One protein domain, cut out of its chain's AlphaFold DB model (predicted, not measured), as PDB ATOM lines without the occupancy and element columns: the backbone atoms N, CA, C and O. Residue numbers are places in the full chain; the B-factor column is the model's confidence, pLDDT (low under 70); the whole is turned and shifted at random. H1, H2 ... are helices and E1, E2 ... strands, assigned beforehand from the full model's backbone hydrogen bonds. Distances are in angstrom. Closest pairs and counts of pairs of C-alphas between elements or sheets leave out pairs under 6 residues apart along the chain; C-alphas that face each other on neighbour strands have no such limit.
ATOM      1  N   LEU A  31     -37.991   0.992 -33.545       76.12
ATOM      2  CA  LEU A  31     -37.525   0.673 -34.887       76.12
ATOM      3  C   LEU A  31     -38.119   1.693 -35.865       76.12
ATOM      4  O   LEU A  31     -39.333   1.724 -36.077       76.12
ATOM      5  N   SER A  32     -37.275   2.527 -36.461       78.75
ATOM      6  CA  SER A  32     -37.688   3.452 -37.512       78.75
ATOM      7  C   SER A  32     -37.625   2.752 -38.869       78.75
ATOM      8  O   SER A  32     -36.568   2.264 -39.261       78.75
ATOM      9  N   GLU A  33     -38.750   2.707 -39.592       83.06
ATOM     10  CA  GLU A  33     -38.823   2.217 -40.974       83.06
ATOM     11  C   GLU A  33     -39.082   3.398 -41.912       83.06
ATOM     12  O   GLU A  33     -40.131   4.046 -41.850       83.06
ATOM     13  N   LYS A  34     -38.133   3.683 -42.808       80.88
ATOM     14  CA  LYS A  34     -38.295   4.705 -43.850       80.88
ATOM     15  C   LYS A  34     -38.338   4.051 -45.221       80.88
ATOM     16  O   LYS A  34     -37.426   3.317 -45.592       80.88
ATOM     17  N   ILE A  35     -39.378   4.365 -45.987       81.50
ATOM     18  CA  ILE A  35     -39.568   3.857 -47.346       81.50
ATOM     19  C   ILE A  35     -39.161   4.944 -48.340       81.50
ATOM     20  O   ILE A  35     -39.624   6.082 -48.256       81.50
ATOM     21  N   THR A  36     -38.301   4.594 -49.290       77.50
ATOM     22  CA  THR A  36     -37.884   5.466 -50.393       77.50
ATOM     23  C   THR A  36     -38.027   4.728 -51.720       77.50
ATOM     24  O   THR A  36     -37.734   3.538 -51.815       77.50
ATOM     25  N   GLN A  37     -38.524   5.420 -52.747       72.50
ATOM     26  CA  GLN A  37     -38.570   4.886 -54.110       72.50
ATOM     27  C   GLN A  37     -37.250   5.208 -54.803       72.50
ATOM     28  O   GLN A  37     -36.876   6.379 -54.888       72.50
ATOM     29  N   THR A  38     -36.546   4.189 -55.290       67.06
ATOM     30  CA  THR A  38     -35.240   4.359 -55.935       67.06
ATOM     31  C   THR A  38     -35.092   3.480 -57.171       67.06
ATOM     32  O   THR A  38     -35.738   2.448 -57.317       67.06
ATOM     33  N   SER A  39     -34.252   3.921 -58.111       60.25
ATOM     34  CA  SER A  39     -34.053   3.292 -59.424       60.25
ATOM     35  C   SER A  39     -32.857   2.332 -59.452       60.25
ATOM     36  O   SER A  39     -32.122   2.284 -60.444       60.25
ATOM     37  N   PHE A  40     -32.595   1.622 -58.354       68.69
ATOM     38  CA  PHE A  40     -31.504   0.650 -58.297       68.69
ATOM     39  C   PHE A  40     -31.906  -0.621 -59.070       68.69
ATOM     40  O   PHE A  40     -33.082  -0.954 -59.159       68.69
ATOM     41  N   LYS A  41     -30.992  -1.328 -59.736       65.62
ATOM     42  CA  LYS A  41     -31.401  -2.425 -60.648       65.62
ATOM     43  C   LYS A  41     -31.381  -3.816 -60.025       65.62
ATOM     44  O   LYS A  41     -31.923  -4.742 -60.616       65.62
ATOM     45  N   THR A  42     -30.751  -3.960 -58.869       74.56
ATOM     46  CA  THR A  42     -30.429  -5.255 -58.268       74.56
ATOM     47  C   THR A  42     -30.807  -5.271 -56.806       74.56
ATOM     48  O   THR A  42     -30.504  -4.314 -56.097       74.56
ATOM     49  N   ASP A  43     -31.378  -6.379 -56.355       82.56
ATOM     50  CA  ASP A  43     -31.657  -6.604 -54.944       82.56
ATOM     51  C   ASP A  43     -30.354  -6.552 -54.139       82.56
ATOM     52  O   ASP A  43     -29.363  -7.203 -54.484       82.56
ATOM     53  N   VAL A  44     -30.328  -5.709 -53.107       86.38
ATOM     54  CA  VAL A  44     -29.122  -5.443 -52.318       86.38
ATOM     55  C   VAL A  44     -29.490  -5.085 -50.887       86.38
ATOM     56  O   VAL A  44     -30.439  -4.336 -50.641       86.38
ATOM     57  N   ILE A  45     -28.712  -5.605 -49.943       88.25
ATOM     58  CA  ILE A  45     -28.733  -5.182 -48.545       88.25
ATOM     59  C   ILE A  45     -27.458  -4.388 -48.293       88.25
ATOM     60  O   ILE A  45     -26.367  -4.857 -48.595       88.25
ATOM     61  N   CYS A  46     -27.572  -3.175 -47.768       88.31
ATOM     62  CA  CYS A  46     -26.427  -2.344 -47.432       88.31
ATOM     63  C   CYS A  46     -26.431  -2.046 -45.935       88.31
ATOM     64  O   CYS A  46     -27.359  -1.428 -45.422       88.31
ATOM     65  N   LEU A  47     -25.373  -2.463 -45.247       89.38
ATOM     66  CA  LEU A  47     -25.111  -2.111 -43.855       89.38
ATOM     67  C   LEU A  47     -24.301  -0.818 -43.823       89.38
ATOM     68  O   LEU A  47     -23.294  -0.706 -44.522       89.38
ATOM     69  N   GLN A  48     -24.724   0.144 -43.014       88.75
ATOM     70  CA  GLN A  48     -24.013   1.394 -42.784       88.75
ATOM     71  C   GLN A  48     -23.519   1.455 -41.340       88.75
ATOM     72  O   GLN A  48     -24.296   1.306 -40.395       88.75
ATOM     73  N   SER A  49     -22.228   1.744 -41.177       85.19
ATOM     74  CA  SER A  49     -21.655   2.033 -39.863       85.19
ATOM     75  C   SER A  49     -22.188   3.365 -39.322       85.19
ATOM     76  O   SER A  49     -22.194   4.378 -40.027       85.19
ATOM     77  N   THR A  50     -22.601   3.370 -38.056       78.06
ATOM     78  CA  THR A  50     -22.976   4.569 -37.295       78.06
ATOM     79  C   THR A  50     -21.860   4.944 -36.315       78.06
ATOM     80  O   THR A  50     -20.844   4.258 -36.212       78.06
ATOM     81  N   SER A  51     -22.007   6.065 -35.599       69.56
ATOM     82  CA  SER A  51     -21.047   6.466 -34.560       69.56
ATOM     83  C   SER A  51     -20.990   5.489 -33.384       69.56
ATOM     84  O   SER A  51     -19.967   5.418 -32.709       69.56
ATOM     85  N   GLU A  52     -22.085   4.771 -33.133       68.38
ATOM     86  CA  GLU A  52     -22.209   3.827 -32.020       68.38
ATOM     87  C   GLU A  52     -21.837   2.402 -32.442       68.38
ATOM     88  O   GLU A  52     -21.158   1.712 -31.686       68.38
ATOM     89  N   ASN A  53     -22.190   2.000 -33.672       78.12
ATOM     90  CA  ASN A  53     -21.937   0.660 -34.197       78.12
ATOM     91  C   ASN A  53     -21.063   0.722 -35.459       78.12
ATOM     92  O   ASN A  53     -21.470   1.205 -36.522       78.12
ATOM     93  N   ILE A  54     -19.830   0.227 -35.333       78.50
ATOM     94  CA  ILE A  54     -18.857   0.148 -36.426       78.50
ATOM     95  C   ILE A  54     -18.724  -1.299 -36.875       78.50
ATOM     96  O   ILE A  54     -18.581  -2.184 -36.043       78.50
ATOM     97  N   ILE A  55     -18.721  -1.517 -38.190       80.25
ATOM     98  CA  ILE A  55     -18.555  -2.844 -38.785       80.25
ATOM     99  C   ILE A  55     -17.105  -3.297 -38.574       80.25
ATOM    100  O   ILE A  55     -16.170  -2.725 -39.145       80.25
ATOM    101  N   VAL A  56     -16.917  -4.328 -37.754       76.12
ATOM    102  CA  VAL A  56     -15.616  -4.898 -37.390       76.12
ATOM    103  C   VAL A  56     -15.282  -6.075 -38.310       76.12
ATOM    104  O   VAL A  56     -16.140  -6.693 -38.933       76.12
ATOM    105  N   LYS A  57     -14.003  -6.455 -38.370       69.25
ATOM    106  CA  LYS A  57     -13.520  -7.612 -39.141       69.25
ATOM    107  C   LYS A  57     -14.281  -8.918 -38.865       69.25
ATOM    108  O   LYS A  57     -14.466  -9.706 -39.790       69.25
ATOM    109  N   ASN A  58     -14.726  -9.149 -37.629       69.38
ATOM    110  CA  ASN A  58     -15.539 -10.322 -37.291       69.38
ATOM    111  C   ASN A  58     -16.904 -10.286 -37.984       69.38
ATOM    112  O   ASN A  58     -17.341 -11.319 -38.486       69.38
ATOM    113  N   ASP A  59     -17.519  -9.108 -38.096       74.31
ATOM    114  CA  ASP A  59     -18.785  -8.924 -38.807       74.31
ATOM    115  C   ASP A  59     -18.603  -9.229 -40.296       74.31
ATOM    116  O   ASP A  59     -19.443  -9.881 -40.904       74.31
ATOM    117  N   LEU A  60     -17.458  -8.859 -40.883       76.06
ATOM    118  CA  LEU A  60     -17.133  -9.187 -42.277       76.06
ATOM    119  C   LEU A  60     -16.979 -10.698 -42.501       76.06
ATOM    120  O   LEU A  60     -17.454 -11.226 -43.507       76.06
ATOM    121  N   VAL A  61     -16.308 -11.400 -41.580       80.06
ATOM    122  CA  VAL A  61     -16.162 -12.866 -41.630       80.06
ATOM    123  C   VAL A  61     -17.523 -13.538 -41.469       80.06
ATOM    124  O   VAL A  61     -17.835 -14.456 -42.226       80.06
ATOM    125  N   PHE A  62     -18.340 -13.045 -40.539       83.19
ATOM    126  CA  PHE A  62     -19.706 -13.505 -40.334       83.19
ATOM    127  C   PHE A  62     -20.546 -13.318 -41.600       83.19
ATOM    128  O   PHE A  62     -21.060 -14.302 -42.118       83.19
ATOM    129  N   ILE A  63     -20.592 -12.112 -42.174       82.81
ATOM    130  CA  ILE A  63     -21.350 -11.807 -43.398       82.81
ATOM    131  C   ILE A  63     -20.943 -12.729 -44.555       82.81
ATOM    132  O   ILE A  63     -21.804 -13.220 -45.279       82.81
ATOM    133  N   LYS A  64     -19.643 -13.011 -44.713       81.12
ATOM    134  CA  LYS A  64     -19.140 -13.935 -45.745       81.12
ATOM    135  C   LYS A  64     -19.485 -15.402 -45.486       81.12
ATOM    136  O   LYS A  64     -19.446 -16.192 -46.422       81.12
ATOM    137  N   SER A  65     -19.773 -15.777 -44.241       84.31
ATOM    138  CA  SER A  65     -20.137 -17.148 -43.860       84.31
ATOM    139  C   SER A  65     -21.625 -17.465 -44.031       84.31
ATOM    140  O   SER A  65     -22.019 -18.622 -43.912       84.31
ATOM    141  N   ILE A  66     -22.452 -16.455 -44.306       86.12
ATOM    142  CA  ILE A  66     -23.896 -16.609 -44.459       86.12
ATOM    143  C   ILE A  66     -24.217 -17.283 -45.803       86.12
ATOM    144  O   ILE A  66     -23.872 -16.769 -46.863       86.12
ATOM    145  N   GLU A  67     -24.946 -18.402 -45.762       83.44
ATOM    146  CA  GLU A  67     -25.222 -19.254 -46.935       83.44
ATOM    147  C   GLU A  67     -26.000 -18.558 -48.063       83.44
ATOM    148  O   GLU A  67     -25.845 -18.910 -49.229       83.44
ATOM    149  N   TRP A  68     -26.829 -17.564 -47.736       86.62
ATOM    150  CA  TRP A  68     -27.638 -16.843 -48.720       86.62
ATOM    151  C   TRP A  68     -26.917 -15.663 -49.391       86.62
ATOM    152  O   TRP A  68     -27.481 -15.023 -50.281       86.62
ATOM    153  N   VAL A  69     -25.682 -15.358 -48.983       85.56
ATOM    154  CA  VAL A  69     -24.884 -14.260 -49.539       85.56
ATOM    155  C   VAL A  69     -24.088 -14.761 -50.742       85.56
ATOM    156  O   VAL A  69     -23.188 -15.581 -50.605       85.56
ATOM    157  N   ASN A  70     -24.383 -14.231 -51.932       85.69
ATOM    158  CA  ASN A  70     -23.658 -14.577 -53.158       85.69
ATOM    159  C   ASN A  70     -22.345 -13.791 -53.277       85.69
ATOM    160  O   ASN A  70     -21.282 -14.348 -53.545       85.69
ATOM    161  N   SER A  71     -22.403 -12.474 -53.061       85.44
ATOM    162  CA  SER A  71     -21.213 -11.617 -53.046       85.44
ATOM    163  C   SER A  71     -21.357 -10.481 -52.039       85.44
ATOM    164  O   SER A  71     -22.463 -10.024 -51.746       85.44
ATOM    165  N   SER A  72     -20.223 -10.044 -51.493       87.75
ATOM    166  CA  SER A  72     -20.143  -8.911 -50.574       87.75
ATOM    167  C   SER A  72     -19.048  -7.948 -51.022       87.75
ATOM    168  O   SER A  72     -17.950  -8.376 -51.377       87.75
ATOM    169  N   HIS A 263     -34.604 -17.353 -53.634       69.69
ATOM    170  CA  HIS A 263     -35.871 -16.609 -53.462       69.69
ATOM    171  C   HIS A 263     -36.098 -16.095 -52.023       69.69
ATOM    172  O   HIS A 263     -37.095 -16.410 -51.375       69.69
ATOM    173  N   ILE A 264     -35.145 -15.313 -51.511       78.50
ATOM    174  CA  ILE A 264     -35.144 -14.815 -50.127       78.50
ATOM    175  C   ILE A 264     -35.932 -13.505 -50.012       78.50
ATOM    176  O   ILE A 264     -35.809 -12.633 -50.874       78.50
ATOM    177  N   ASP A 265     -36.674 -13.325 -48.912       84.75
ATOM    178  CA  ASP A 265     -37.207 -12.010 -48.541       84.75
ATOM    179  C   ASP A 265     -36.082 -11.119 -47.989       84.75
ATOM    180  O   ASP A 265     -35.612 -11.256 -46.854       84.75
ATOM    181  N   VAL A 266     -35.639 -10.188 -48.833       84.81
ATOM    182  CA  VAL A 266     -34.562  -9.233 -48.553       84.81
ATOM    183  C   VAL A 266     -34.883  -8.360 -47.334       84.81
ATOM    184  O   VAL A 266     -33.981  -7.972 -46.590       84.81
ATOM    185  N   TYR A 267     -36.161  -8.055 -47.092       87.50
ATOM    186  CA  TYR A 267     -36.574  -7.168 -46.007       87.50
ATOM    187  C   TYR A 267     -36.522  -7.846 -44.642       87.50
ATOM    188  O   TYR A 267     -36.129  -7.203 -43.669       87.50
ATOM    189  N   GLU A 268     -36.905  -9.120 -44.568       87.31
ATOM    190  CA  GLU A 268     -36.829  -9.910 -43.337       87.31
ATOM    191  C   GLU A 268     -35.368 -10.128 -42.932       87.31
ATOM    192  O   GLU A 268     -34.991  -9.850 -41.794       87.31
ATOM    193  N   LYS A 269     -34.510 -10.499 -43.891       88.44
ATOM    194  CA  LYS A 269     -33.072 -10.668 -43.636       88.44
ATOM    195  C   LYS A 269     -32.364  -9.375 -43.258       88.44
ATOM    196  O   LYS A 269     -31.440  -9.407 -42.452       88.44
ATOM    197  N   ALA A 270     -32.810  -8.232 -43.768       86.62
ATOM    198  CA  ALA A 270     -32.283  -6.944 -43.334       86.62
ATOM    199  C   ALA A 270     -32.655  -6.596 -41.883       86.62
ATOM    200  O   ALA A 270     -31.832  -6.004 -41.189       86.62
ATOM    201  N   LYS A 271     -33.850  -6.980 -41.410       86.62
ATOM    202  CA  LYS A 271     -34.233  -6.833 -39.995       86.62
ATOM    203  C   LYS A 271     -33.426  -7.765 -39.098       86.62
ATOM    204  O   LYS A 271     -32.888  -7.312 -38.101       86.62
ATOM    205  N   GLU A 272     -33.254  -9.022 -39.504       86.31
ATOM    206  CA  GLU A 272     -32.404  -9.979 -38.781       86.31
ATOM    207  C   GLU A 272     -30.958  -9.467 -38.666       86.31
ATOM    208  O   GLU A 272     -30.343  -9.540 -37.606       86.31
ATOM    209  N   LEU A 273     -30.420  -8.877 -39.738       86.12
ATOM    210  CA  LEU A 273     -29.099  -8.253 -39.701       86.12
ATOM    211  C   LEU A 273     -29.050  -7.012 -38.805       86.12
ATOM    212  O   LEU A 273     -28.027  -6.811 -38.153       86.12
ATOM    213  N   LEU A 274     -30.109  -6.199 -38.739       86.31
ATOM    214  CA  LEU A 274     -30.186  -5.092 -37.783       86.31
ATOM    215  C   LEU A 274     -30.154  -5.618 -36.344       86.31
ATOM    216  O   LEU A 274     -29.339  -5.147 -35.563       86.31
ATOM    217  N   ASP A 275     -30.965  -6.628 -36.027       84.75
ATOM    218  CA  ASP A 275     -31.051  -7.204 -34.679       84.75
ATOM    219  C   ASP A 275     -29.714  -7.827 -34.230       84.75
ATOM    220  O   ASP A 275     -29.360  -7.786 -33.052       84.75
ATOM    221  N   ILE A 276     -28.948  -8.404 -35.168       83.50
ATOM    222  CA  ILE A 276     -27.643  -9.024 -34.883       83.50
ATOM    223  C   ILE A 276     -26.519  -7.983 -34.806       83.50
ATOM    224  O   ILE A 276     -25.638  -8.097 -33.954       83.50
ATOM    225  N   THR A 277     -26.498  -7.003 -35.716       81.44
ATOM    226  CA  THR A 277     -25.352  -6.087 -35.884       81.44
ATOM    227  C   THR A 277     -25.542  -4.719 -35.231       81.44
ATOM    228  O   THR A 277     -24.565  -3.995 -35.057       81.44
ATOM    229  N   GLY A 278     -26.781  -4.315 -34.938       80.31
ATOM    230  CA  GLY A 278     -27.146  -2.964 -34.493       80.31
ATOM    231  C   GLY A 278     -26.823  -1.851 -35.503       80.31
ATOM    232  O   GLY A 278     -26.978  -0.667 -35.200       80.31
ATOM    233  N   CYS A 279     -26.318  -2.186 -36.695       84.00
ATOM    234  CA  CYS A 279     -25.935  -1.216 -37.718       84.00
ATOM    235  C   CYS A 279     -27.157  -0.784 -38.526       84.00
ATOM    236  O   CYS A 279     -28.042  -1.589 -38.793       84.00
ATOM    237  N   ARG A 280     -27.186   0.465 -38.998       86.88
ATOM    238  CA  ARG A 280     -28.267   0.950 -39.870       86.88
ATOM    239  C   ARG A 280     -28.292   0.125 -41.161       86.88
ATOM    240  O   ARG A 280     -27.258  -0.014 -41.814       86.88
ATOM    241  N   VAL A 281     -29.455  -0.411 -41.539       88.88
ATOM    242  CA  VAL A 281     -29.581  -1.336 -42.682       88.88
ATOM    243  C   VAL A 281     -30.505  -0.770 -43.750       88.88
ATOM    244  O   VAL A 281     -31.617  -0.324 -43.468       88.88
ATOM    245  N   PHE A 282     -30.068  -0.849 -45.003       88.75
ATOM    246  CA  PHE A 282     -30.870  -0.568 -46.186       88.75
ATOM    247  C   PHE A 282     -31.174  -1.869 -46.911       88.75
ATOM    248  O   PHE A 282     -30.257  -2.590 -47.287       88.75
ATOM    249  N   ALA A 283     -32.443  -2.152 -47.156       87.62
ATOM    250  CA  ALA A 283     -32.879  -3.257 -47.994       87.62
ATOM    251  C   ALA A 283     -33.504  -2.699 -49.263       87.62
ATOM    252  O   ALA A 283     -34.409  -1.868 -49.184       87.62
ATOM    253  N   TYR A 284     -33.047  -3.153 -50.422       86.69
ATOM    254  CA  TYR A 284     -33.647  -2.819 -51.703       86.69
ATOM    255  C   TYR A 284     -34.140  -4.084 -52.400       86.69
ATOM    256  O   TYR A 284     -33.362  -5.017 -52.602       86.69
ATOM    257  N   SER A 285     -35.414  -4.093 -52.792       83.69
ATOM    258  CA  SER A 285     -35.990  -5.112 -53.672       83.69
ATOM    259  C   SER A 285     -37.200  -4.542 -54.419       83.69
ATOM    260  O   SER A 285     -37.984  -3.772 -53.857       83.69
ATOM    261  N   ASN A 286     -37.367  -4.908 -55.693       79.44
ATOM    262  CA  ASN A 286     -38.529  -4.542 -56.520       79.44
ATOM    263  C   ASN A 286     -38.850  -3.025 -56.589       79.44
ATOM    264  O   ASN A 286     -40.015  -2.633 -56.521       79.44
ATOM    265  N   GLY A 287     -37.847  -2.147 -56.725       75.69
ATOM    266  CA  GLY A 287     -38.079  -0.697 -56.886       75.69
ATOM    267  C   GLY A 287     -38.252   0.089 -55.584       75.69
ATOM    268  O   GLY A 287     -38.412   1.312 -55.619       75.69
ATOM    269  N   VAL A 288     -38.225  -0.587 -54.434       84.12
ATOM    270  CA  VAL A 288     -38.454   0.019 -53.121       84.12
ATOM    271  C   VAL A 288     -37.243  -0.214 -52.226       84.12
ATOM    272  O   VAL A 288     -36.750  -1.333 -52.110       84.12
ATOM    273  N   CYS A 289     -36.770   0.849 -51.576       84.12
ATOM    274  CA  CYS A 289     -35.776   0.757 -50.518       84.12
ATOM    275  C   CYS A 289     -36.424   1.008 -49.154       84.12
ATOM    276  O   CYS A 289     -37.056   2.048 -48.936       84.12
ATOM    277  N   LYS A 290     -36.236   0.067 -48.227       87.19
ATOM    278  CA  LYS A 290     -36.590   0.202 -46.814       87.19
ATOM    279  C   LYS A 290     -35.327   0.394 -45.989       87.19
ATOM    280  O   LYS A 290     -34.408  -0.416 -46.055       87.19
ATOM    281  N   THR A 291     -35.294   1.473 -45.224       85.44
ATOM    282  CA  THR A 291     -34.243   1.747 -44.242       85.44
ATOM    283  C   THR A 291     -34.742   1.380 -42.857       85.44
ATOM    284  O   THR A 291     -35.829   1.828 -42.486       85.44
ATOM    285  N   TYR A 292     -33.936   0.637 -42.104       86.44
ATOM    286  CA  TYR A 292     -34.190   0.282 -40.713       86.44
ATOM    287  C   TYR A 292     -33.108   0.872 -39.802       86.44
ATOM    288  O   TYR A 292     -31.912   0.753 -40.088       86.44
ATOM    289  N   GLU A 293     -33.531   1.521 -38.719       83.19
ATOM    290  CA  GLU A 293     -32.653   2.166 -37.737       83.19
ATOM    291  C   GLU A 293     -33.248   2.050 -36.327       83.19
ATOM    292  O   GLU A 293     -34.450   2.263 -36.140       83.19
ATOM    293  N   GLU A 294     -32.414   1.716 -35.339       78.38
ATOM    294  CA  GLU A 294     -32.794   1.727 -33.924       78.38
ATOM    295  C   GLU A 294     -32.698   3.147 -33.360       78.38
ATOM    296  O   GLU A 294     -31.640   3.775 -33.396       78.38
ATOM    297  N   LEU A 295     -33.802   3.661 -32.816       73.88
ATOM    298  CA  LEU A 295     -33.844   4.956 -32.146       73.88
ATOM    299  C   LEU A 295     -34.147   4.778 -30.659       73.88
ATOM    300  O   LEU A 295     -35.188   4.239 -30.271       73.88
ATOM    301  N   TYR A 296     -33.260   5.312 -29.823       70.50
ATOM    302  CA  TYR A 296     -33.450   5.399 -28.379       70.50
ATOM    303  C   TYR A 296     -33.990   6.780 -28.012       70.50
ATOM    304  O   TYR A 296     -33.277   7.782 -28.077       70.50
ATOM    305  N   ILE A 297     -35.268   6.851 -27.629       71.81
ATOM    306  CA  ILE A 297     -35.923   8.113 -27.266       71.81
ATOM    307  C   ILE A 297     -36.145   8.160 -25.754       71.81
ATOM    308  O   ILE A 297     -36.834   7.314 -25.177       71.81
ATOM    309  N   LEU A 298     -35.575   9.188 -25.123       72.06
ATOM    310  CA  LEU A 298     -35.847   9.564 -23.739       72.06
ATOM    311  C   LEU A 298     -36.980  10.589 -23.709       72.06
ATOM    312  O   LEU A 298     -36.790  11.747 -24.076       72.06
TER     313      LEU A 298
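This is residues 31 to 72 and 263 to 298 of the 761 residues of the protein "FtsX-like permease family protein" of Candidatus Bathyarchaeota archaeon (UniProt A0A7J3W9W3). Four antiparallel strands form a twisted sheet with one helix, H2, over one face; a small piece of H1 and E3 is set off to the side of the sheet's E2 edge. The longest strand, E5, runs on past the start of E1, and the link of residues 38 to 43 leads from one edge of the sheet to the other. The printed part has 78 residues with two named helices and five named strands, in the order E1, E2, H1, E3, H2, E4, E5; the sheet's order is E1, E5, E4, E2. The class is mixed, helices and strands. The whole is compact, with a radius of gyration of the C-alphas of 12.7 A, and only just flat, spanning 35 by 31 by 17 A.

Find C-alpha 31 at (-37.525, 0.673, -34.887); from there E1 runs 19.7 A to residue 37. Next come E2, residues 44 to 48, H1, residues 57 to 65, and E3, residues 69 to 72. Beyond the cut, look for C-alpha 266 at (-34.562, -9.233, -48.553), where H2 begins and runs 16.0 A to residue 277. E4, residues 280 to 285, is 16.9 A long, and E5, residues 288 to 298, covers 31.0 A and ends at (-35.847, 9.564, -23.739).

Begin with the sheet, twisted but only just, its C-alphas up to 4.5 A off the best plane. Beside the edge strand E1 you find E5, antiparallel at 152 degrees, with N 291 and O 34 at 2.8 A. E5 and E4 form a hairpin at 157 degrees; look at N 283 and O 290, 2.8 A. E4 and the other edge strand, E2, are antiparallel at 167 degrees, with N 46 and O 282 at 2.8 A. H2 makes two layers with the sheet, a helix on one face of it, at a height of 7.7 A. It lies over E4 and, only just, with 3 C-alphas, over E5; it runs along the strands, at 11 degrees to E4 on the local plane. Its closest C-alphas to E4 are Tyr 267 and Ala 283, 5.7 A. H1 is not on the sheet; it is close to H2 but not clearly touching, with C-alphas of Asp 59 and Thr 277 7.7 A apart. E3 pairs with no named strand; its closest C-alpha pair with H1 is Ser 72 and Lys 64, 7.0 A. In H1 and H2 every O i to N i+4 pair is within hydrogen-bond range.

The C-alphas farthest apart, Asn 70 and Leu 298, are 40.0 A apart. Residues 73 to 262 are not printed, and C-alphas 72 and 263 stand 17.7 A apart across this cut. Of the links printed whole, none is long. Mean pLDDT of the printed part is 80.9; it is under 70 at residues 38 to 41, 51 to 52, 57 to 58 and 263.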